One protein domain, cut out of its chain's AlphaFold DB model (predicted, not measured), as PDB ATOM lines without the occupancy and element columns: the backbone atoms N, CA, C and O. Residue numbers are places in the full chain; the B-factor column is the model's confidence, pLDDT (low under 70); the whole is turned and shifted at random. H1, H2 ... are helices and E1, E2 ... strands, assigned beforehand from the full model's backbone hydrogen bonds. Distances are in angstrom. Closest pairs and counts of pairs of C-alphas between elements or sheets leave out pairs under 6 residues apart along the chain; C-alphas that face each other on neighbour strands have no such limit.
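What this domain is: This is residues 3 to 180 of the 248 residues of an uncharacterized protein of Bacteroidales bacterium Barb7 (UniProt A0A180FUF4). A twisted sheet of five antiparallel strands has the long helix H7 across one face, over E3 and E8, with H5 on that same face, while H4 stands up from the opposite face. The short strand E9 follows the end of H7 and pairs with E4, while the hairpin E1 and E2 lies off the sheet, apart from H2, and H1 and H2, which touch each other, are not on the sheet either. The printed part has 178 residues with seven named helices and nine named strands, in the order E1 E2 H1 H2 E3 H3 E4 E5 E6 E7 H4 E8 H5 H6 H7 E9; the class is mixed. It is compact, with a radius of gyration of the C-alphas of 17.2 A and spans of 48 by 45 by 30 A.

How they stand to each other: The sheet runs E3, residues 56 to 64, E8, 130 to 138, E7, 104 to 110, E6, 96 to 101, and E5, 88 to 90. E5 E6 E7 is a meander, each strand the antiparallel neighbour of the one before. Within hydrogen-bond range are N 58 and O 136, 2.9 A, N 107 and O 135, 2.8 A, N 99 and O 106, 2.8 A, and N 90 and O 98, 3.0 A. H5, residues 141 to 148, and H7, 160 to 175, on one face make two layers with the sheet. H7 has a height over the sheet of 9.4 A; its closest C-alphas to E3 are Ala 166 and Ile 58, 6.7 A. H5 and H7 only just touch, with 3 pairs of C-alphas within 8 A, the closest Ile 148 and Gln 165, 7.5 A. H4, residues 111 to 117, stands up from the opposite face to H7. H3, residues 69 to 72, only grazes the sheet. E4, residues 75 to 78, and E9, 177 to 179, are antiparallel, with N 76 and O 178 2.8 A apart. H1, residues 16 to 21, touches H2, 30 to 43, about perpendicular at 84 degrees, the closest C-alphas being Tyr 20 and Ala 36, 5.0 A. H2 and H6, residues 154 to 157, are near each other. E1, residues 3 to 6, and E2, 9 to 13, form a hairpin, with N 4 and O 11 3.0 A apart. Every O i to N i+4 pair is within hydrogen-bond range in H1, H2, H4, H5 and H7; H3 and H6 are too short for one.

Where its parts are: E1 begins at C-alpha 3, (241.618, 274.748, 195.659). E8 is 26.0 A long, E3 25.5 A, H7 22.3 A and H2 20.0 A. E9 ends at C-alpha 179, (236.934, 248.885, 225.610).

The domain as a whole: The C-alphas farthest apart are Pro 7 and Gln 180, 51.6 A. The printed part has no cut; the long links are H2 to E3 and H4 to E8. pLDDT is under 70 at residues 80 to 85, 92 to 94 and 180.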
ATOM      1  N   LYS A   3     241.850 275.027 197.081       73.06
ATOM      2  CA  LYS A   3     241.618 274.748 195.659       73.06
ATOM      3  C   LYS A   3     242.960 274.757 194.939       73.06
ATOM      4  O   LYS A   3     243.652 275.767 194.954       73.06
ATOM      5  N   ILE A   4     243.301 273.646 194.293       77.94
ATOM      6  CA  ILE A   4     244.478 273.534 193.425       77.94
ATOM      7  C   ILE A   4     243.976 273.180 192.030       77.94
ATOM      8  O   ILE A   4     243.319 272.151 191.852       77.94
ATOM      9  N   VAL A   5     244.265 274.037 191.051       75.00
ATOM     10  CA  VAL A   5     243.845 273.861 189.655       75.00
ATOM     11  C   VAL A   5     245.064 273.507 188.815       75.00
ATOM     12  O   VAL A   5     246.066 274.214 188.836       75.00
ATOM     13  N   LYS A   6     244.968 272.403 188.083       77.25
ATOM     14  CA  LYS A   6     245.859 272.035 186.982       77.25
ATOM     15  C   LYS A   6     245.029 271.989 185.691       77.25
ATOM     16  O   LYS A   6     243.807 271.860 185.791       77.25
ATOM     17  N   PRO A   7     245.650 272.061 184.500       72.81
ATOM     18  CA  PRO A   7     244.921 272.121 183.227       72.81
ATOM     19  C   PRO A   7     243.909 270.981 183.022       72.81
ATOM     20  O   PRO A   7     242.877 271.179 182.393       72.81
ATOM     21  N   ASP A   8     244.181 269.803 183.588       80.56
ATOM     22  CA  ASP A   8     243.395 268.576 183.423       80.56
ATOM     23  C   ASP A   8     242.583 268.172 184.667       80.56
ATOM     24  O   ASP A   8     241.759 267.256 184.603       80.56
ATOM     25  N   ARG A   9     242.825 268.799 185.828       78.62
ATOM     26  CA  ARG A   9     242.226 268.380 187.104       78.62
ATOM     27  C   ARG A   9     242.133 269.512 188.118       78.62
ATOM     28  O   ARG A   9     243.047 270.316 188.279       78.62
ATOM     29  N   MET A  10     241.069 269.484 188.911       83.00
ATOM     30  CA  MET A  10     240.885 270.357 190.067       83.00
ATOM     31  C   MET A  10     240.836 269.509 191.337       83.00
ATOM     32  O   MET A  10     240.052 268.566 191.432       83.00
ATOM     33  N   LYS A  11     241.681 269.837 192.315       86.31
ATOM     34  CA  LYS A  11     241.611 269.273 193.666       86.31
ATOM     35  C   LYS A  11     240.932 270.287 194.576       86.31
ATOM     36  O   LYS A  11     241.337 271.450 194.617       86.31
ATOM     37  N   ILE A  12     239.919 269.829 195.302       85.25
ATOM     38  CA  ILE A  12     239.163 270.634 196.260       85.25
ATOM     39  C   ILE A  12     239.199 269.920 197.600       85.25
ATOM     40  O   ILE A  12     238.861 268.741 197.684       85.25
ATOM     41  N   GLU A  13     239.583 270.645 198.642       88.25
ATOM     42  CA  GLU A  13     239.465 270.193 200.022       88.25
ATOM     43  C   GLU A  13     238.461 271.077 200.756       88.25
ATOM     44  O   GLU A  13     238.620 272.303 200.852       88.25
ATOM     45  N   PHE A  14     237.406 270.450 201.267       87.81
ATOM     46  CA  PHE A  14     236.334 271.127 201.975       87.81
ATOM     47  C   PHE A  14     235.818 270.281 203.140       87.81
ATOM     48  O   PHE A  14     235.895 269.056 203.137       87.81
ATOM     49  N   SER A  15     235.279 270.967 204.143       88.94
ATOM     50  CA  SER A  15     234.479 270.385 205.215       88.94
ATOM     51  C   SER A  15     233.108 271.057 205.134       88.94
ATOM     52  O   SER A  15     233.061 272.270 205.346       88.94
ATOM     53  N   PRO A  16     232.023 270.324 204.815       89.75
ATOM     54  CA  PRO A  16     230.673 270.893 204.756       89.75
ATOM     55  C   PRO A  16     230.310 271.654 206.037       89.75
ATOM     56  O   PRO A  16     229.794 272.763 206.006       89.75
ATOM     57  N   TRP A  17     230.713 271.089 207.171       85.81
ATOM     58  CA  TRP A  17     230.469 271.617 208.505       85.81
ATOM     59  C   TRP A  17     231.124 272.980 208.748       85.81
ATOM     60  O   TRP A  17     230.431 273.931 209.100       85.81
ATOM     61  N   LYS A  18     232.436 273.107 208.479       86.06
ATOM     62  CA  LYS A  18     233.138 274.402 208.580       86.06
ATOM     63  C   LYS A  18     232.595 275.420 207.567       86.06
ATOM     64  O   LYS A  18     232.644 276.610 207.838       86.06
ATOM     65  N   TRP A  19     232.102 274.969 206.414       84.62
ATOM     66  CA  TRP A  19     231.526 275.854 205.399       84.62
ATOM     67  C   TRP A  19     230.192 276.458 205.819       84.62
ATOM     68  O   TRP A  19     229.997 277.654 205.642       84.62
ATOM     69  N   TYR A  20     229.296 275.640 206.366       86.06
ATOM     70  CA  TYR A  20     227.958 276.087 206.730       86.06
ATOM     71  C   TYR A  20     227.922 276.791 208.089       86.06
ATOM     72  O   TYR A  20     227.341 277.863 208.209       86.06
ATOM     73  N   LYS A  21     228.587 276.228 209.108       80.75
ATOM     74  CA  LYS A  21     228.536 276.744 210.488       80.75
ATOM     75  C   LYS A  21     229.762 277.566 210.897       80.75
ATOM     76  O   LYS A  21     229.813 278.073 212.009       80.75
ATOM     77  N   GLY A  22     230.794 277.664 210.057       79.06
ATOM     78  CA  GLY A  22     232.055 278.357 210.375       79.06
ATOM     79  C   GLY A  22     232.981 277.592 211.332       79.06
ATOM     80  O   GLY A  22     234.203 277.681 211.220       79.06
ATOM     81  N   PHE A  23     232.426 276.771 212.224       76.25
ATOM     82  CA  PHE A  23     233.151 275.910 213.158       76.25
ATOM     83  C   PHE A  23     232.628 274.465 213.112       76.25
ATOM     84  O   PHE A  23     231.633 274.148 212.468       76.25
ATOM     85  N   ASN A  24     233.357 273.549 213.751       82.62
ATOM     86  CA  ASN A  24     233.157 272.100 213.639       82.62
ATOM     87  C   ASN A  24     233.001 271.472 215.037       82.62
ATOM     88  O   ASN A  24     233.809 270.627 215.437       82.62
ATOM     89  N   LEU A  25     232.018 271.979 215.796       80.50
ATOM     90  CA  LEU A  25     231.709 271.590 217.183       80.50
ATOM     91  C   LEU A  25     230.286 271.019 217.324       80.50
ATOM     92  O   LEU A  25     230.138 269.907 217.818       80.50
ATOM     93  N   GLU A  26     229.264 271.712 216.819       80.31
ATOM     94  CA  GLU A  26     227.844 271.317 216.930       80.31
ATOM     95  C   GLU A  26     227.428 270.129 216.070       80.31
ATOM     96  O   GLU A  26     227.824 270.119 214.912       80.31
ATOM     97  N   PRO A  27     226.496 269.262 216.504       80.31
ATOM     98  CA  PRO A  27     225.923 268.219 215.653       80.31
ATOM     99  C   PRO A  27     225.628 268.688 214.217       80.31
ATOM    100  O   PRO A  27     225.086 269.778 213.989       80.31
ATOM    101  N   PHE A  28     226.035 267.862 213.253       87.12
ATOM    102  CA  PHE A  28     225.891 268.123 211.825       87.12
ATOM    103  C   PHE A  28     224.801 267.218 211.265       87.12
ATOM    104  O   PHE A  28     224.950 265.996 211.259       87.12
ATOM    105  N   THR A  29     223.689 267.811 210.846       91.38
ATOM    106  CA  THR A  29     222.527 267.073 210.345       91.38
ATOM    107  C   THR A  29     222.630 266.822 208.840       91.38
ATOM    108  O   THR A  29     223.416 267.455 208.132       91.38
ATOM    109  N   TYR A  30     221.789 265.929 208.316       94.38
ATOM    110  CA  TYR A  30     221.673 265.748 206.867       94.38
ATOM    111  C   TYR A  30     221.218 267.038 206.163       94.38
ATOM    112  O   TYR A  30     221.728 267.374 205.098       94.38
ATOM    113  N   ARG A  31     220.323 267.820 206.782       94.00
ATOM    114  CA  ARG A  31     219.913 269.122 206.239       94.00
ATOM    115  C   ARG A  31     221.101 270.076 206.124       94.00
ATOM    116  O   ARG A  31     221.260 270.714 205.090       94.00
ATOM    117  N   ASP A  32     221.966 270.111 207.139       93.62
ATOM    118  CA  ASP A  32     223.187 270.924 207.114       93.62
ATOM    119  C   ASP A  32     224.143 270.479 205.998       93.62
ATOM    120  O   ASP A  32     224.771 271.321 205.356       93.62
ATOM    121  N   LEU A  33     224.241 269.168 205.726       93.88
ATOM    122  CA  LEU A  33     225.007 268.638 204.593       93.88
ATOM    123  C   LEU A  33     224.480 269.179 203.263       93.88
ATOM    124  O   LEU A  33     225.275 269.639 202.439       93.88
ATOM    125  N   ILE A  34     223.164 269.140 203.055       95.44
ATOM    126  CA  ILE A  34     222.553 269.617 201.813       95.44
ATOM    127  C   ILE A  34     222.802 271.112 201.639       95.44
ATOM    128  O   ILE A  34     223.402 271.495 200.636       95.44
ATOM    129  N   THR A  35     222.500 271.929 202.649       94.00
ATOM    130  CA  THR A  35     222.747 273.375 202.585       94.00
ATOM    131  C   THR A  35     224.223 273.688 202.324       94.00
ATOM    132  O   THR A  35     224.558 274.478 201.443       94.00
ATOM    133  N   ALA A  36     225.143 273.028 203.036       93.00
ATOM    134  CA  ALA A  36     226.576 273.227 202.844       93.00
ATOM    135  C   ALA A  36     227.031 272.869 201.422       93.00
ATOM    136  O   ALA A  36     227.871 273.556 200.843       93.00
ATOM    137  N   THR A  37     226.516 271.770 200.865       91.69
ATOM    138  CA  THR A  37     226.894 271.320 199.520       91.69
ATOM    139  C   THR A  37     226.330 272.218 198.429       91.69
ATOM    140  O   THR A  37     227.039 272.465 197.458       91.69
ATOM    141  N   GLU A  38     225.135 272.778 198.605       91.19
ATOM    142  CA  GLU A  38     224.572 273.797 197.707       91.19
ATOM    143  C   GLU A  38     225.436 275.058 197.695       91.19
ATOM    144  O   GLU A  38     225.918 275.453 196.637       91.19
ATOM    145  N   MET A  39     225.784 275.592 198.871       90.56
ATOM    146  CA  MET A  39     226.684 276.749 198.979       90.56
ATOM    147  C   MET A  39     228.050 276.499 198.320       90.56
ATOM    148  O   MET A  39     228.637 277.385 197.695       90.56
ATOM    149  N   ILE A  40     228.586 275.284 198.469       89.12
ATOM    150  CA  ILE A  40     229.847 274.884 197.839       89.12
ATOM    151  C   ILE A  40     229.691 274.801 196.318       89.12
ATOM    152  O   ILE A  40     230.583 275.254 195.602       89.12
ATOM    153  N   GLN A  41     228.586 274.243 195.823       88.19
ATOM    154  CA  GLN A  41     228.299 274.142 194.396       88.19
ATOM    155  C   GLN A  41     228.134 275.525 193.763       88.19
ATOM    156  O   GLN A  41     228.764 275.783 192.745       88.19
ATOM    157  N   ASP A  42     227.409 276.443 194.398       88.75
ATOM    158  CA  ASP A  42     227.260 277.822 193.913       88.75
ATOM    159  C   ASP A  42     228.610 278.545 193.840       88.75
ATOM    160  O   ASP A  42     228.882 279.335 192.932       88.75
ATOM    161  N   LYS A  43     229.510 278.238 194.783       86.81
ATOM    162  CA  LYS A  43     230.863 278.799 194.795       86.81
ATOM    163  C   LYS A  43     231.783 278.164 193.753       86.81
ATOM    164  O   LYS A  43     232.713 278.818 193.272       86.81
ATOM    165  N   ILE A  44     231.585 276.886 193.443       82.56
ATOM    166  CA  ILE A  44     232.344 276.164 192.427       82.56
ATOM    167  C   ILE A  44     231.605 276.329 191.101       82.56
ATOM    168  O   ILE A  44     230.753 275.532 190.743       82.56
ATOM    169  N   SER A  45     231.996 277.328 190.316       79.12
ATOM    170  CA  SER A  45     231.425 277.613 188.988       79.12
ATOM    171  C   SER A  45     231.741 276.550 187.909       79.12
ATOM    172  O   SER A  45     231.820 276.875 186.730       79.12
ATOM    173  N   PHE A  46     231.978 275.293 188.296       79.38
ATOM    174  CA  PHE A  46     232.262 274.165 187.412       79.38
ATOM    175  C   PHE A  46     231.293 273.011 187.688       79.38
ATOM    176  O   PHE A  46     231.015 272.720 188.852       79.38
ATOM    177  N   PRO A  47     230.852 272.282 186.648       81.94
ATOM    178  CA  PRO A  47     230.066 271.069 186.830       81.94
ATOM    179  C   PRO A  47     230.803 270.039 187.701       81.94
ATOM    180  O   PRO A  47     231.948 269.676 187.433       81.94
ATOM    181  N   LEU A  48     230.127 269.532 188.735       85.94
ATOM    182  CA  LEU A  48     230.657 268.517 189.658       85.94
ATOM    183  C   LEU A  48     230.322 267.078 189.227       85.94
ATOM    184  O   LEU A  48     230.520 266.131 189.984       85.94
ATOM    185  N   ASN A  49     229.879 266.887 187.982       82.69
ATOM    186  CA  ASN A  49     229.554 265.581 187.398       82.69
ATOM    187  C   ASN A  49     230.747 264.604 187.356       82.69
ATOM    188  O   ASN A  49     230.551 263.394 187.356       82.69
ATOM    189  N   ARG A  50     231.990 265.109 187.354       85.00
ATOM    190  CA  ARG A  50     233.225 264.298 187.436       85.00
ATOM    191  C   ARG A  50     233.827 264.237 188.844       85.00
ATOM    192  O   ARG A  50     234.986 263.853 189.005       85.00
ATOM    193  N   PHE A  51     233.080 264.650 189.865       89.75
ATOM    194  CA  PHE A  51     233.546 264.591 191.245       89.75
ATOM    195  C   PHE A  51     233.841 263.147 191.663       89.75
ATOM    196  O   PHE A  51     233.078 262.220 191.391       89.75
ATOM    197  N   THR A  52     234.948 262.958 192.373       90.94
ATOM    198  CA  THR A  52     235.270 261.696 193.041       90.94
ATOM    199  C   THR A  52     236.040 261.998 194.313       90.94
ATOM    200  O   THR A  52     237.095 262.641 194.265       90.94
ATOM    201  N   ALA A  53     235.553 261.495 195.446       92.75
ATOM    202  CA  ALA A  53     236.259 261.626 196.716       92.75
ATOM    203  C   ALA A  53     237.602 260.875 196.674       92.75
ATOM    204  O   ALA A  53     237.649 259.663 196.465       92.75
ATOM    205  N   LYS A  54     238.712 261.600 196.868       93.00
ATOM    206  CA  LYS A  54     240.060 261.008 196.985       93.00
ATOM    207  C   LYS A  54     240.397 260.606 198.416       93.00
ATOM    208  O   LYS A  54     241.067 259.597 198.617       93.00
ATOM    209  N   GLU A  55     239.902 261.382 199.370       93.88
ATOM    210  CA  GLU A  55     239.957 261.123 200.801       93.88
ATOM    211  C   GLU A  55     238.587 261.450 201.402       93.88
ATOM    212  O   GLU A  55     237.921 262.388 200.961       93.88
ATOM    213  N   LEU A  56     238.178 260.677 202.405       95.25
ATOM    214  CA  LEU A  56     236.965 260.916 203.175       95.25
ATOM    215  C   LEU A  56     237.311 260.937 204.662       95.25
ATOM    216  O   LEU A  56     237.933 260.000 205.163       95.25
ATOM    217  N   LYS A  57     236.877 261.985 205.367       95.25
ATOM    218  CA  LYS A  57     236.940 262.072 206.829       95.25
ATOM    219  C   LYS A  57     235.524 262.123 207.390       95.25
ATOM    220  O   LYS A  57     234.769 263.028 207.048       95.25
ATOM    221  N   ILE A  58     235.191 261.166 208.246       95.12
ATOM    222  CA  ILE A  58     233.900 261.057 208.933       95.12
ATOM    223  C   ILE A  58     234.172 261.257 210.415       95.12
ATOM    224  O   ILE A  58     235.092 260.640 210.949       95.12
ATOM    225  N   ALA A  59     233.417 262.120 211.085       94.12
ATOM    226  CA  ALA A  59     233.675 262.407 212.485       94.12
ATOM    227  C   ALA A  59     232.417 262.760 213.265       94.12
ATOM    228  O   ALA A  59     231.474 263.318 212.710       94.12
ATOM    229  N   VAL A  60     232.482 262.509 214.567       92.50
ATOM    230  CA  VAL A  60     231.499 262.944 215.557       92.50
ATOM    231  C   VAL A  60     232.229 263.604 216.723       92.50
ATOM    232  O   VAL A  60     233.346 263.210 217.072       92.50
ATOM    233  N   ASN A  61     231.607 264.630 217.298       91.69
ATOM    234  CA  ASN A  61     232.047 265.237 218.547       91.69
ATOM    235  C   ASN A  61     231.101 264.763 219.655       91.69
ATOM    236  O   ASN A  61     229.887 264.787 219.467       91.69
ATOM    237  N   MET A  62     231.653 264.347 220.787       90.12
ATOM    238  CA  MET A  62     230.904 263.919 221.966       90.12
ATOM    239  C   MET A  62     231.318 264.806 223.134       90.12
ATOM    240  O   MET A  62     232.515 264.975 223.373       90.12
ATOM    241  N   GLN A  63     230.345 265.381 223.833       89.44
ATOM    242  CA  GLN A  63     230.614 266.071 225.087       89.44
ATOM    243  C   GLN A  63     230.906 265.024 226.166       89.44
ATOM    244  O   GLN A  63     230.203 264.020 226.258       89.44
ATOM    245  N   THR A  64     231.957 265.243 226.948       83.88
ATOM    246  CA  THR A  64     232.366 264.359 228.042       83.88
ATOM    247  C   THR A  64     232.423 265.134 229.351       83.88
ATOM    248  O   THR A  64     232.634 266.347 229.359       83.88
ATOM    249  N   GLU A  65     232.239 264.436 230.468       82.00
ATOM    250  CA  GLU A  65     232.353 265.032 231.805       82.00
ATOM    251  C   GLU A  65     233.801 265.381 232.144       82.00
ATOM    252  O   GLU A  65     234.083 266.431 232.711       82.00
ATOM    253  N   ASN A  66     234.725 264.503 231.752       82.38
ATOM    254  CA  ASN A  66     236.145 264.629 232.037       82.38
ATOM    255  C   ASN A  66     236.941 264.995 230.773       82.38
ATOM    256  O   ASN A  66     236.459 264.787 229.651       82.38
ATOM    257  N   PRO A  67     238.183 265.495 230.923       83.25
ATOM    258  CA  PRO A  67     239.110 265.662 229.813       83.25
ATOM    259  C   PRO A  67     239.243 264.403 228.933       83.25
ATOM    260  O   PRO A  67     239.394 263.299 229.464       83.25
ATOM    261  N   PRO A  68     239.266 264.540 227.591       87.44
ATOM    262  CA  PRO A  68     239.283 263.409 226.663       87.44
ATOM    263  C   PRO A  68     240.398 262.379 226.902       87.44
ATOM    264  O   PRO A  68     240.169 261.185 226.706       87.44
ATOM    265  N   PHE A  69     241.578 262.812 227.360       82.69
ATOM    266  CA  PHE A  69     242.726 261.926 227.574       82.69
ATOM    267  C   PHE A  69     242.471 260.827 228.617       82.69
ATOM    268  O   PHE A  69     243.006 259.725 228.494       82.69
ATOM    269  N   ILE A  70     241.590 261.073 229.595       80.75
ATOM    270  CA  ILE A  70     241.260 260.097 230.644       80.75
ATOM    271  C   ILE A  70     240.610 258.840 230.052       80.75
ATOM    272  O   ILE A  70     240.795 257.738 230.573       80.75
ATOM    273  N   TYR A  71     239.903 258.977 228.927       82.88
ATOM    274  CA  TYR A  71     239.219 257.872 228.263       82.88
ATOM    275  C   TYR A  71     240.137 257.061 227.337       82.88
ATOM    276  O   TYR A  71     239.806 255.927 226.997       82.88
ATOM    277  N   TYR A  72     241.300 257.580 226.920       83.50
ATOM    278  CA  TYR A  72     242.131 256.912 225.905       83.50
ATOM    279  C   TYR A  72     242.666 255.566 226.372       83.50
ATOM    280  O   TYR A  72     242.702 254.618 225.582       83.50
ATOM    281  N   LYS A  73     243.019 255.451 227.658       76.38
ATOM    282  CA  LYS A  73     243.424 254.180 228.272       76.38
ATOM    283  C   LYS A  73     242.314 253.127 228.210       76.38
ATOM    284  O   LYS A  73     242.615 251.951 228.036       76.38
ATOM    285  N   ASN A  74     241.053 253.563 228.250       81.56
ATOM    286  CA  ASN A  74     239.890 252.684 228.176       81.56
ATOM    287  C   ASN A  74     239.599 252.230 226.740       81.56
ATOM    288  O   ASN A  74     238.904 251.248 226.514       81.56
ATOM    289  N   PHE A  75     240.137 252.905 225.727       85.06
ATOM    290  CA  PHE A  75     240.051 252.445 224.347       85.06
ATOM    291  C   PHE A  75     241.216 251.499 224.061       85.06
ATOM    292  O   PHE A  75     242.294 251.935 223.669       85.06
ATOM    293  N   GLY A  76     241.000 250.200 224.280       82.12
ATOM    294  CA  GLY A  76     241.975 249.135 224.046       82.12
ATOM    295  C   GLY A  76     242.233 248.877 222.560       82.12
ATOM    296  O   GLY A  76     242.252 249.786 221.737       82.12
ATOM    297  N   GLU A  77     242.490 247.635 222.168       83.19
ATOM    298  CA  GLU A  77     242.808 247.330 220.768       83.19
ATOM    299  C   GLU A  77     241.603 247.484 219.830       83.19
ATOM    300  O   GLU A  77     240.482 247.096 220.153       83.19
ATOM    301  N   LEU A  78     241.850 247.998 218.622       81.88
ATOM    302  CA  LEU A  78     240.875 248.005 217.535       81.88
ATOM    303  C   LEU A  78     241.140 246.825 216.599       81.88
ATOM    304  O   LEU A  78     242.184 246.763 215.938       81.88
ATOM    305  N   MET A  79     240.159 245.930 216.496       77.25
ATOM    306  CA  MET A  79     240.161 244.805 215.567       77.25
ATOM    307  C   MET A  79     238.805 244.742 214.865       77.25
ATOM    308  O   MET A  79     237.786 244.454 215.483       77.25
ATOM    309  N   LEU A  80     238.777 245.034 213.565       68.62
ATOM    310  CA  LEU A  80     237.548 244.897 212.783       68.62
ATOM    311  C   LEU A  80     237.221 243.418 212.587       68.62
ATOM    312  O   LEU A  80     238.116 242.619 212.311       68.62
ATOM    313  N   PHE A  81     235.931 243.074 212.638       58.56
ATOM    314  CA  PHE A  81     235.466 241.684 212.666       58.56
ATOM    315  C   PHE A  81     235.863 240.809 211.451       58.56
ATOM    316  O   PHE A  81     235.664 239.587 211.445       58.56
ATOM    317  N   SER A  82     236.375 241.428 210.391       60.22
ATOM    318  CA  SER A  82     236.847 240.783 209.167       60.22
ATOM    319  C   SER A  82     238.370 240.610 209.102       60.22
ATOM    320  O   SER A  82     238.870 240.081 208.112       60.22
ATOM    321  N   GLU A  83     239.131 241.036 210.118       66.62
ATOM    322  CA  GLU A  83     240.590 241.145 210.034       66.62
ATOM    323  C   GLU A  83     241.310 240.435 211.195       66.62
ATOM    324  O   GLU A  83     240.987 240.631 212.358       66.62
ATOM    325  N   CYS A  84     242.355 239.656 210.886       61.56
ATOM    326  CA  CYS A  84     243.096 238.845 211.871       61.56
ATOM    327  C   CYS A  84     244.292 239.564 212.532       61.56
ATOM    328  O   CYS A  84     245.090 238.933 213.216       61.56
ATOM    329  N   LYS A  85     244.481 240.864 212.282       68.06
ATOM    330  CA  LYS A  85     245.552 241.669 212.903       68.06
ATOM    331  C   LYS A  85     244.955 242.961 213.458       68.06
ATOM    332  O   LYS A  85     244.106 243.527 212.765       68.06
ATOM    333  N   PRO A  86     245.373 243.437 214.639       74.62
ATOM    334  CA  PRO A  86     244.889 244.697 215.187       74.62
ATOM    335  C   PRO A  86     245.446 245.898 214.410       74.62
ATOM    336  O   PRO A  86     246.418 245.797 213.655       74.62
ATOM    337  N   TYR A  87     244.808 247.051 214.588       85.19
ATOM    338  CA  TYR A  87     245.363 248.336 214.167       85.19
ATOM    339  C   TYR A  87     246.545 248.719 215.068       85.19
ATOM    340  O   TYR A  87     246.535 248.424 216.262       85.19
ATOM    341  N   HIS A  88     247.540 249.423 214.520       84.69
ATOM    342  CA  HIS A  88     248.620 249.982 215.334       84.69
ATOM    343  C   HIS A  88     248.071 251.130 216.191       84.69
ATOM    344  O   HIS A  88     247.572 252.113 215.637       84.69
ATOM    345  N   ARG A  89     248.144 250.979 217.518       85.38
ATOM    346  CA  ARG A  89     247.652 251.936 218.517       85.38
ATOM    347  C   ARG A  89     248.809 252.793 219.044       85.38
ATOM    348  O   ARG A  89     249.814 252.226 219.458       85.38
ATOM    349  N   SER A  90     248.681 254.122 219.035       83.75
ATOM    350  CA  SER A  90     249.744 255.047 219.478       83.75
ATOM    351  C   SER A  90     249.209 256.325 220.150       83.75
ATOM    352  O   SER A  90     248.013 256.613 220.056       83.75
ATOM    353  N   ASN A  91     250.115 257.089 220.779       78.00
ATOM    354  CA  ASN A  91     249.909 258.407 221.419       78.00
ATOM    355  C   ASN A  91     248.977 258.405 222.651       78.00
ATOM    356  O   ASN A  91     248.438 259.429 223.034       78.00
ATOM    357  N   ILE A  92     248.817 257.264 223.322       67.00
ATOM    358  CA  ILE A  92     247.891 257.097 224.463       67.00
ATOM    359  C   ILE A  92     248.175 258.081 225.617       67.00
ATOM    360  O   ILE A  92     247.243 258.492 226.299       67.00
ATOM    361  N   GLU A  93     249.445 258.446 225.808       58.31
ATOM    362  CA  GLU A  93     249.940 259.373 226.841       58.31
ATOM    363  C   GLU A  93     249.858 260.854 226.410       58.31
ATOM    364  O   GLU A  93     250.175 261.750 227.185       58.31
ATOM    365  N   GLU A  94     249.461 261.131 225.165       69.31
ATOM    366  CA  GLU A  94     249.348 262.483 224.613       69.31
ATOM    367  C   GLU A  94     247.876 262.933 224.530       69.31
ATOM    368  O   GLU A  94     246.939 262.195 224.834       69.31
ATOM    369  N   GLU A  95     247.636 264.146 224.026       75.69
ATOM    370  CA  GLU A  95     246.292 264.719 223.822       75.69
ATOM    371  C   GLU A  95     245.465 264.028 222.708       75.69
ATOM    372  O   GLU A  95     244.409 264.527 222.302       75.69
ATOM    373  N   SER A  96     245.929 262.893 222.166       86.25
ATOM    374  CA  SER A  96     245.222 262.166 221.108       86.25
ATOM    375  C   SER A  96     245.578 260.684 221.036       86.25
ATOM    376  O   SER A  96     246.727 260.320 221.185       86.25
ATOM    377  N   LEU A  97     244.625 259.826 220.684       89.56
ATOM    378  CA  LEU A  97     244.821 258.396 220.451       89.56
ATOM    379  C   LEU A  97     244.644 258.059 218.966       89.56
ATOM    380  O   LEU A  97     243.631 258.408 218.355       89.56
ATOM    381  N   TYR A  98     245.592 257.315 218.391       91.38
ATOM    382  CA  TYR A  98     245.530 256.870 216.996       91.38
ATOM    383  C   TYR A  98     245.408 255.360 216.877       91.38
ATOM    384  O   TYR A  98     246.157 254.623 217.505       91.38
ATOM    385  N   TYR A  99     244.564 254.918 215.948       91.88
ATOM    386  CA  TYR A  99     244.576 253.581 215.371       91.88
ATOM    387  C   TYR A  99     244.906 253.677 213.885       91.88
ATOM    388  O   TYR A  99     244.107 254.180 213.089       91.88
ATOM    389  N   LYS A 100     246.076 253.181 213.483       89.94
ATOM    390  CA  LYS A 100     246.561 253.262 212.099       89.94
ATOM    391  C   LYS A 100     246.629 251.879 211.460       89.94
ATOM    392  O   LYS A 100     247.202 250.948 212.024       89.94
ATOM    393  N   ARG A 101     246.085 251.752 210.246       87.19
ATOM    394  CA  ARG A 101     246.285 250.574 209.393       87.19
ATOM    395  C   ARG A 101     246.224 250.944 207.915       87.19
ATOM    396  O   ARG A 101     245.143 251.161 207.364       87.19
ATOM    397  N   ALA A 102     247.383 250.940 207.255       87.06
ATOM    398  CA  ALA A 102     247.523 251.404 205.874       87.06
ATOM    399  C   ALA A 102     246.882 252.802 205.702       87.06
ATOM    400  O   ALA A 102     247.093 253.682 206.534       87.06
ATOM    401  N   ALA A 103     246.057 252.986 204.671       87.88
ATOM    402  CA  ALA A 103     245.330 254.222 204.368       87.88
ATOM    403  C   ALA A 103     244.004 254.392 205.156       87.88
ATOM    404  O   ALA A 103     243.060 255.001 204.648       87.88
ATOM    405  N   ARG A 104     243.895 253.804 206.358       91.62
ATOM    406  CA  ARG A 104     242.735 253.918 207.264       91.62
ATOM    407  C   ARG A 104     243.199 254.331 208.649       91.62
ATOM    408  O   ARG A 104     243.910 253.555 209.295       91.62
ATOM    409  N   HIS A 105     242.772 255.497 209.123       94.19
ATOM    410  CA  HIS A 105     243.127 255.991 210.457       94.19
ATOM    411  C   HIS A 105     241.867 256.324 211.244       94.19
ATOM    412  O   HIS A 105     241.057 257.114 210.772       94.19
ATOM    413  N   LEU A 106     241.724 255.756 212.439       95.94
ATOM    414  CA  LEU A 106     240.744 256.206 213.425       95.94
ATOM    415  C   LEU A 106     241.484 256.997 214.502       95.94
ATOM    416  O   LEU A 106     242.552 256.577 214.947       95.94
ATOM    417  N   LYS A 107     240.948 258.152 214.880       95.31
ATOM    418  CA  LYS A 107     241.592 259.090 215.798       95.31
ATOM    419  C   LYS A 107     240.610 259.534 216.863       95.31
ATOM    420  O   LYS A 107     239.460 259.824 216.539       95.31
ATOM    421  N   PHE A 108     241.103 259.654 218.082       94.69
ATOM    422  CA  PHE A 108     240.421 260.293 219.192       94.69
ATOM    423  C   PHE A 108     241.269 261.466 219.661       94.69
ATOM    424  O   PHE A 108     242.480 261.313 219.769       94.69
ATOM    425  N   TYR A 109     240.684 262.636 219.884       93.06
ATOM    426  CA  TYR A 109     241.435 263.798 220.370       93.06
ATOM    427  C   TYR A 109     240.520 264.813 221.050       93.06
ATOM    428  O   TYR A 109     239.307 264.816 220.815       93.06
ATOM    429  N   ASP A 110     241.097 265.685 221.875       91.38
ATOM    430  CA  ASP A 110     240.380 266.830 222.433       91.38
ATOM    431  C   ASP A 110     240.131 267.889 221.347       91.38
ATOM    432  O   ASP A 110     241.049 268.528 220.815       91.38
ATOM    433  N   LYS A 111     238.857 268.074 220.986       91.12
ATOM    434  CA  LYS A 111     238.473 268.999 219.922       91.12
ATOM    435  C   LYS A 111     238.665 270.456 220.323       91.12
ATOM    436  O   LYS A 111     239.002 271.267 219.462       91.12
ATOM    437  N   ILE A 112     238.477 270.789 221.597       88.81
ATOM    438  CA  ILE A 112     238.689 272.141 222.110       88.81
ATOM    439  C   ILE A 112     240.180 272.473 222.071       88.81
ATOM    440  O   ILE A 112     240.545 273.530 221.556       88.81
ATOM    441  N   ALA A 113     241.044 271.564 222.531       87.38
ATOM    442  CA  ALA A 113     242.498 271.728 222.446       87.38
ATOM    443  C   ALA A 113     242.964 271.908 220.989       87.38
ATOM    444  O   ALA A 113     243.712 272.834 220.675       87.38
ATOM    445  N   HIS A 114     242.430 271.104 220.068       88.88
ATOM    446  CA  HIS A 114     242.732 271.221 218.642       88.88
ATOM    447  C   HIS A 114     242.272 272.557 218.023       88.88
ATOM    448  O   HIS A 114     242.999 273.154 217.237       88.88
ATOM    449  N   VAL A 115     241.086 273.072 218.367       86.88
ATOM    450  CA  VAL A 115     240.627 274.387 217.868       86.88
ATOM    451  C   VAL A 115     241.518 275.520 218.401       86.88
ATOM    452  O   VAL A 115     241.844 276.442 217.649       86.88
ATOM    453  N   LYS A 116     241.978 275.425 219.660       85.31
ATOM    454  CA  LYS A 116     242.954 276.371 220.235       85.31
ATOM    455  C   LYS A 116     244.282 276.340 219.485       85.31
ATOM    456  O   LYS A 116     244.819 277.404 219.179       85.31
ATOM    457  N   SER A 117     244.803 275.154 219.159       86.38
ATOM    458  CA  SER A 117     246.067 275.031 218.422       86.38
ATOM    459  C   SER A 117     245.956 275.532 216.976       86.38
ATOM    460  O   SER A 117     246.911 276.109 216.457       86.38
ATOM    461  N   GLU A 118     244.770 275.444 216.361       84.62
ATOM    462  CA  GLU A 118     244.456 276.087 215.075       84.62
ATOM    463  C   GLU A 118     244.251 277.619 215.176       84.62
ATOM    464  O   GLU A 118     243.944 278.254 214.164       84.62
ATOM    465  N   LYS A 119     244.411 278.231 216.363       85.44
ATOM    466  CA  LYS A 119     244.171 279.665 216.643       85.44
ATOM    467  C   LYS A 119     242.772 280.149 216.232       85.44
ATOM    468  O   LYS A 119     242.584 281.316 215.894       85.44
ATOM    469  N   GLN A 120     241.785 279.257 216.249       83.19
ATOM    470  CA  GLN A 120     240.390 279.581 215.948       83.19
ATOM    471  C   GLN A 120     239.653 280.019 217.219       83.19
ATOM    472  O   GLN A 120     239.913 279.523 218.316       83.19
ATOM    473  N   SER A 121     238.703 280.944 217.074       82.81
ATOM    474  CA  SER A 121     237.847 281.380 218.179       82.81
ATOM    475  C   SER A 121     236.910 280.253 218.615       82.81
ATOM    476  O   SER A 121     236.189 279.692 217.789       82.81
ATOM    477  N   ILE A 122     236.875 279.962 219.916       83.31
ATOM    478  CA  ILE A 122     235.907 279.033 220.507       83.31
ATOM    479  C   ILE A 122     234.709 279.846 221.009       83.31
ATOM    480  O   ILE A 122     234.916 280.723 221.857       83.31
ATOM    481  N   PRO A 123     233.481 279.575 220.523       84.25
ATOM    482  CA  PRO A 123     232.279 280.213 221.051       84.25
ATOM    483  C   PRO A 123     232.156 280.009 222.565       84.25
ATOM    484  O   PRO A 123     232.490 278.938 223.073       84.25
ATOM    485  N   GLU A 124     231.669 281.025 223.284       84.38
ATOM    486  CA  GLU A 124     231.630 281.041 224.757       84.38
ATOM    487  C   GLU A 124     230.948 279.798 225.339       84.38
ATOM    488  O   GLU A 124     231.464 279.192 226.273       84.38
ATOM    489  N   GLN A 125     229.857 279.354 224.711       84.69
ATOM    490  CA  GLN A 125     229.084 278.181 225.121       84.69
ATOM    491  C   GLN A 125     229.867 276.859 225.125       84.69
ATOM    492  O   GLN A 125     229.440 275.922 225.785       84.69
ATOM    493  N   TYR A 126     231.000 276.766 224.416       83.25
ATOM    494  CA  TYR A 126     231.859 275.573 224.404       83.25
ATOM    495  C   TYR A 126     233.097 275.723 225.287       83.25
ATOM    496  O   TYR A 126     233.896 274.790 225.413       83.25
ATOM    497  N   LYS A 127     233.305 276.898 225.890       76.94
ATOM    498  CA  LYS A 127     234.408 277.093 226.826       76.94
ATOM    499  C   LYS A 127     234.131 276.289 228.095       76.94
ATOM    500  O   LYS A 127     232.992 276.140 228.517       76.94
ATOM    501  N   LYS A 128     235.201 275.763 228.701       78.25
ATOM    502  CA  LYS A 128     235.166 274.907 229.905       78.25
ATOM    503  C   LYS A 128     234.452 273.554 229.737       78.25
ATOM    504  O   LYS A 128     234.304 272.844 230.720       78.25
ATOM    505  N   GLN A 129     234.050 273.180 228.522       85.75
ATOM    506  CA  GLN A 129     233.537 271.844 228.224       85.75
ATOM    507  C   GLN A 129     234.643 270.951 227.661       85.75
ATOM    508  O   GLN A 129     235.581 271.433 227.018       85.75
ATOM    509  N   HIS A 130     234.494 269.643 227.847       86.19
ATOM    510  CA  HIS A 130     235.355 268.639 227.239       86.19
ATOM    511  C   HIS A 130     234.650 268.019 226.038       86.19
ATOM    512  O   HIS A 130     233.523 267.541 226.142       86.19
ATOM    513  N   TRP A 131     235.310 268.061 224.881       90.44
ATOM    514  CA  TRP A 131     234.759 267.529 223.639       90.44
ATOM    515  C   TRP A 131     235.714 266.510 223.040       90.44
ATOM    516  O   TRP A 131     236.752 266.858 222.473       90.44
ATOM    517  N   LEU A 132     235.334 265.243 223.133       91.50
ATOM    518  CA  LEU A 132     236.027 264.143 222.493       91.50
ATOM    519  C   LEU A 132     235.607 264.070 221.021       91.50
ATOM    520  O   LEU A 132     234.452 263.785 220.699       91.50
ATOM    521  N   ARG A 133     236.553 264.279 220.104       93.88
ATOM    522  CA  ARG A 133     236.351 263.967 218.685       93.88
ATOM    523  C   ARG A 133     236.727 262.529 218.426       93.88
ATOM    524  O   ARG A 133     237.856 262.151 218.710       93.88
ATOM    525  N   MET A 134     235.844 261.788 217.769       95.19
ATOM    526  CA  MET A 134     236.203 260.571 217.050       95.19
ATOM    527  C   MET A 134     236.188 260.849 215.543       95.19
ATOM    528  O   MET A 134     235.187 261.326 215.015       95.19
ATOM    529  N   GLU A 135     237.281 260.552 214.840       96.00
ATOM    530  CA  GLU A 135     237.431 260.810 213.403       96.00
ATOM    531  C   GLU A 135     238.033 259.610 212.663       96.00
ATOM    532  O   GLU A 135     239.142 259.169 212.964       96.00
ATOM    533  N   LEU A 136     237.316 259.113 211.655       96.94
ATOM    534  CA  LEU A 136     237.767 258.098 210.709       96.94
ATOM    535  C   LEU A 136     238.203 258.764 209.402       96.94
ATOM    536  O   LEU A 136     237.412 259.443 208.756       96.94
ATOM    537  N   SER A 137     239.439 258.518 208.978       96.62
ATOM    538  CA  SER A 137     239.986 258.939 207.685       96.62
ATOM    539  C   SER A 137     240.224 257.728 206.781       96.62
ATOM    540  O   SER A 137     240.901 256.767 207.163       96.62
ATOM    541  N   LEU A 138     239.673 257.792 205.567       96.38
ATOM    542  CA  LEU A 138     239.917 256.878 204.453       96.38
ATOM    543  C   LEU A 138     240.707 257.635 203.380       96.38
ATOM    544  O   LEU A 138     240.143 258.448 202.656       96.38
ATOM    545  N   GLN A 139     242.011 257.382 203.277       94.69
ATOM    546  CA  GLN A 139     242.948 258.268 202.563       94.69
ATOM    547  C   GLN A 139     243.090 257.992 201.058       94.69
ATOM    548  O   GLN A 139     243.900 258.627 200.387       94.69
ATOM    549  N   THR A 140     242.366 257.009 200.518       94.19
ATOM    550  CA  THR A 140     242.430 256.662 199.088       94.19
ATOM    551  C   THR A 140     241.064 256.247 198.555       94.19
ATOM    552  O   THR A 140     240.267 255.657 199.287       94.19
ATOM    553  N   VAL A 141     240.847 256.443 197.249       92.50
ATOM    554  CA  VAL A 141     239.653 255.968 196.523       92.50
ATOM    555  C   VAL A 141     239.428 254.472 196.746       92.50
ATOM    556  O   VAL A 141     238.321 254.051 197.057       92.50
ATOM    557  N   ALA A 142     240.494 253.667 196.673       93.50
ATOM    558  CA  ALA A 142     240.409 252.225 196.885       93.50
ATOM    559  C   ALA A 142     239.889 251.873 198.289       93.50
ATOM    560  O   ALA A 142     239.058 250.980 198.423       93.50
ATOM    561  N   LYS A 143     240.328 252.587 199.338       92.62
ATOM    562  CA  LYS A 143     239.831 252.362 200.709       92.62
ATOM    563  C   LYS A 143     238.425 252.890 200.935       92.62
ATOM    564  O   LYS A 143     237.682 252.273 201.693       92.62
ATOM    565  N   ILE A 144     238.054 253.980 200.274       94.69
ATOM    566  CA  ILE A 144     236.670 254.455 200.257       94.69
ATOM    567  C   ILE A 144     235.779 253.372 199.649       94.69
ATOM    568  O   ILE A 144     234.870 252.896 200.320       94.69
ATOM    569  N   LYS A 145     236.104 252.896 198.444       93.81
ATOM    570  CA  LYS A 145     235.343 251.850 197.754       93.81
ATOM    571  C   LYS A 145     235.295 250.539 198.537       93.81
ATOM    572  O   LYS A 145     234.245 249.919 198.597       93.81
ATOM    573  N   GLU A 146     236.386 250.147 199.197       92.62
ATOM    574  CA  GLU A 146     236.421 248.966 200.073       92.62
ATOM    575  C   GLU A 146     235.430 249.071 201.247       92.62
ATOM    576  O   GLU A 146     234.829 248.068 201.623       92.62
ATOM    577  N   LYS A 147     235.278 250.255 201.861       91.69
ATOM    578  CA  LYS A 147     234.453 250.429 203.073       91.69
ATOM    579  C   LYS A 147     233.021 250.869 202.804       91.69
ATOM    580  O   LYS A 147     232.133 250.493 203.557       91.69
ATOM    581  N   ILE A 148     232.816 251.658 201.760       93.44
ATOM    582  CA  ILE A 148     231.515 252.204 201.367       93.44
ATOM    583  C   ILE A 148     230.848 251.318 200.300       93.44
ATOM    584  O   ILE A 148     229.626 251.269 200.208       93.44
ATOM    585  N   GLY A 149     231.634 250.575 199.516       94.19
ATOM    586  CA  GLY A 149     231.154 249.678 198.458       94.19
ATOM    587  C   GLY A 149     231.100 250.311 197.065       94.19
ATOM    588  O   GLY A 149     230.836 249.616 196.087       94.19
ATOM    589  N   TYR A 150     231.362 251.613 196.939       93.25
ATOM    590  CA  TYR A 150     231.275 252.340 195.671       93.25
ATOM    591  C   TYR A 150     232.129 253.614 195.659       93.25
ATOM    592  O   TYR A 150     232.611 254.078 196.693       93.25
ATOM    593  N   ASP A 151     232.305 254.182 194.466       92.50
ATOM    594  CA  ASP A 151     232.948 255.480 194.270       92.50
ATOM    595  C   ASP A 151     231.969 256.615 194.629       92.50
ATOM    596  O   ASP A 151     230.814 256.622 194.196       92.50
ATOM    597  N   ILE A 152     232.414 257.574 195.443       94.25
ATOM    598  CA  ILE A 152     231.565 258.677 195.918       94.25
ATOM    599  C   ILE A 152     231.540 259.790 194.863       94.25
ATOM    600  O   ILE A 152     232.483 260.585 194.771       94.25
ATOM    601  N   THR A 153     230.456 259.841 194.087       93.62
ATOM    602  CA  THR A 153     230.114 260.960 193.195       93.62
ATOM    603  C   THR A 153     229.492 262.118 193.979       93.62
ATOM    604  O   THR A 153     229.157 261.971 195.155       93.62
ATOM    605  N   TRP A 154     229.333 263.284 193.340       92.88
ATOM    606  CA  TRP A 154     228.734 264.456 193.987       92.88
ATOM    607  C   TRP A 154     227.296 264.192 194.447       92.88
ATOM    608  O   TRP A 154     226.938 264.500 195.579       92.88
ATOM    609  N   GLU A 155     226.497 263.553 193.596       92.88
ATOM    610  CA  GLU A 155     225.109 263.184 193.894       92.88
ATOM    611  C   GLU A 155     225.026 262.184 195.051       92.88
ATOM    612  O   GLU A 155     224.252 262.385 195.982       92.88
ATOM    613  N   ARG A 156     225.882 261.151 195.055       94.69
ATOM    614  CA  ARG A 156     225.923 260.167 196.148       94.69
ATOM    615  C   ARG A 156     226.367 260.788 197.462       94.69
ATOM    616  O   ARG A 156     225.799 260.476 198.494       94.69
ATOM    617  N   PHE A 157     227.354 261.681 197.435       94.62
ATOM    618  CA  PHE A 157     227.800 262.391 198.636       94.62
ATOM    619  C   PHE A 157     226.664 263.171 199.313       94.62
ATOM    620  O   PHE A 157     226.652 263.320 200.533       94.62
ATOM    621  N   ARG A 158     225.712 263.658 198.513       94.31
ATOM    622  CA  ARG A 158     224.531 264.397 198.955       94.31
ATOM    623  C   ARG A 158     223.331 263.499 199.256       94.31
ATOM    624  O   ARG A 158     222.278 264.037 199.558       94.31
ATOM    625  N   SER A 159     223.445 262.178 199.154       96.00
ATOM    626  CA  SER A 159     222.304 261.285 199.353       96.00
ATOM    627  C   SER A 159     222.096 260.959 200.841       96.00
ATOM    628  O   SER A 159     223.068 260.910 201.610       96.00
ATOM    629  N   PRO A 160     220.846 260.717 201.278       97.06
ATOM    630  CA  PRO A 160     220.580 260.329 202.660       97.06
ATOM    631  C   PRO A 160     221.189 258.958 202.984       97.06
ATOM    632  O   PRO A 160     221.680 258.753 204.094       97.06
ATOM    633  N   GLU A 161     221.242 258.043 202.012       96.62
ATOM    634  CA  GLU A 161     221.837 256.711 202.172       96.62
ATOM    635  C   GLU A 161     223.327 256.811 202.494       96.62
ATOM    636  O   GLU A 161     223.797 256.163 203.427       96.62
ATOM    637  N   PHE A 162     224.071 257.654 201.769       96.00
ATOM    638  CA  PHE A 162     225.486 257.875 202.059       96.00
ATOM    639  C   PHE A 162     225.686 258.485 203.448       96.00
ATOM    640  O   PHE A 162     226.580 258.058 204.180       96.00
ATOM    641  N   PHE A 163     224.862 259.467 203.827       95.94
ATOM    642  CA  PHE A 163     224.963 260.122 205.130       95.94
ATOM    643  C   PHE A 163     224.775 259.128 206.286       95.94
ATOM    644  O   PHE A 163     225.598 259.087 207.206       95.94
ATOM    645  N   ILE A 164     223.744 258.282 206.204       96.12
ATOM    646  CA  ILE A 164     223.476 257.223 207.189       96.12
ATOM    647  C   ILE A 164     224.621 256.206 207.194       96.12
ATOM    648  O   ILE A 164     225.203 255.942 208.247       96.12
ATOM    649  N   GLN A 165     225.017 255.706 206.021       96.62
ATOM    650  CA  GLN A 165     226.081 254.710 205.884       96.62
ATOM    651  C   GLN A 165     227.422 255.206 206.449       96.62
ATOM    652  O   GLN A 165     228.161 254.442 207.072       96.62
ATOM    653  N   ALA A 166     227.756 256.485 206.255       95.81
ATOM    654  CA  ALA A 166     228.960 257.088 206.817       95.81
ATOM    655  C   ALA A 166     228.924 257.090 208.356       95.81
ATOM    656  O   ALA A 166     229.916 256.726 208.997       95.81
ATOM    657  N   GLY A 167     227.781 257.449 208.948       95.25
ATOM    658  CA  GLY A 167     227.566 257.397 210.395       95.25
ATOM    659  C   GLY A 167     227.666 255.976 210.951       95.25
ATOM    660  O   GLY A 167     228.409 255.732 211.904       95.25
ATOM    661  N   GLU A 168     226.998 255.017 210.309       95.56
ATOM    662  CA  GLU A 168     227.060 253.598 210.670       95.56
ATOM    663  C   GLU A 168     228.479 253.038 210.563       95.56
ATOM    664  O   GLU A 168     228.922 252.297 211.440       95.56
ATOM    665  N   LEU A 169     229.230 253.418 209.525       95.50
ATOM    666  CA  LEU A 169     230.622 253.014 209.371       95.50
ATOM    667  C   LEU A 169     231.460 253.487 210.562       95.50
ATOM    668  O   LEU A 169     232.178 252.685 211.160       95.50
ATOM    669  N   LEU A 170     231.355 254.766 210.931       95.69
ATOM    670  CA  LEU A 170     232.077 255.318 212.076       95.69
ATOM    671  C   LEU A 170     231.676 254.616 213.389       95.69
ATOM    672  O   LEU A 170     232.546 254.237 214.175       95.69
ATOM    673  N   LEU A 171     230.378 254.377 213.592       91.75
ATOM    674  CA  LEU A 171     229.855 253.659 214.753       91.75
ATOM    675  C   LEU A 171     230.353 252.208 214.811       91.75
ATOM    676  O   LEU A 171     230.703 251.716 215.882       91.75
ATOM    677  N   ASN A 172     230.443 251.521 213.677       91.19
ATOM    678  CA  ASN A 172     230.967 250.158 213.601       91.19
ATOM    679  C   ASN A 172     232.458 250.101 213.951       91.19
ATOM    680  O   ASN A 172     232.894 249.183 214.651       91.19
ATOM    681  N   PHE A 173     233.238 251.101 213.527       92.38
ATOM    682  CA  PHE A 173     234.624 251.263 213.967       92.38
ATOM    683  C   PHE A 173     234.706 251.447 215.483       92.38
ATOM    684  O   PHE A 173     235.461 250.724 216.129       92.38
ATOM    685  N   TYR A 174     233.890 252.340 216.050       91.06
ATOM    686  CA  TYR A 174     233.813 252.529 217.497       91.06
ATOM    687  C   TYR A 174     233.463 251.229 218.220       91.06
ATOM    688  O   TYR A 174     234.174 250.821 219.133       91.06
ATOM    689  N   ARG A 175     232.403 250.530 217.796       85.62
ATOM    690  CA  ARG A 175     231.954 249.251 218.377       85.62
ATOM    691  C   ARG A 175     233.034 248.170 218.329       85.62
ATOM    692  O   ARG A 175     233.138 247.402 219.275       85.62
ATOM    693  N   SER A 176     233.877 248.182 217.300       86.00
ATOM    694  CA  SER A 176     234.988 247.233 217.131       86.00
ATOM    695  C   SER A 176     236.219 247.534 218.000       86.00
ATOM    696  O   SER A 176     237.151 246.730 218.038       86.00
ATOM    697  N   ILE A 177     236.269 248.686 218.677       85.69
ATOM    698  CA  ILE A 177     237.283 248.937 219.708       85.69
ATOM    699  C   ILE A 177     236.940 248.074 220.915       85.69
ATOM    700  O   ILE A 177     235.834 248.168 221.450       85.69
ATOM    701  N   HIS A 178     237.894 247.279 221.377       77.88
ATOM    702  CA  HIS A 178     237.786 246.607 222.658       77.88
ATOM    703  C   HIS A 178     237.947 247.644 223.770       77.88
ATOM    704  O   HIS A 178     239.047 248.163 223.974       77.88
ATOM    705  N   LYS A 179     236.860 247.970 224.471       81.25
ATOM    706  CA  LYS A 179     236.934 248.885 225.610       81.25
ATOM    707  C   LYS A 179     237.495 248.120 226.802       81.25
ATOM    708  O   LYS A 179     237.038 247.031 227.122       81.25
ATOM    709  N   GLN A 180     238.548 248.665 227.377       68.25
ATOM    710  CA  GLN A 180     239.167 248.224 228.613       68.25
ATOM    711  C   GLN A 180     238.729 249.184 229.711       68.25
ATOM    712  O   GLN A 180     238.429 250.341 229.437       68.25
TER     713      GLN A 180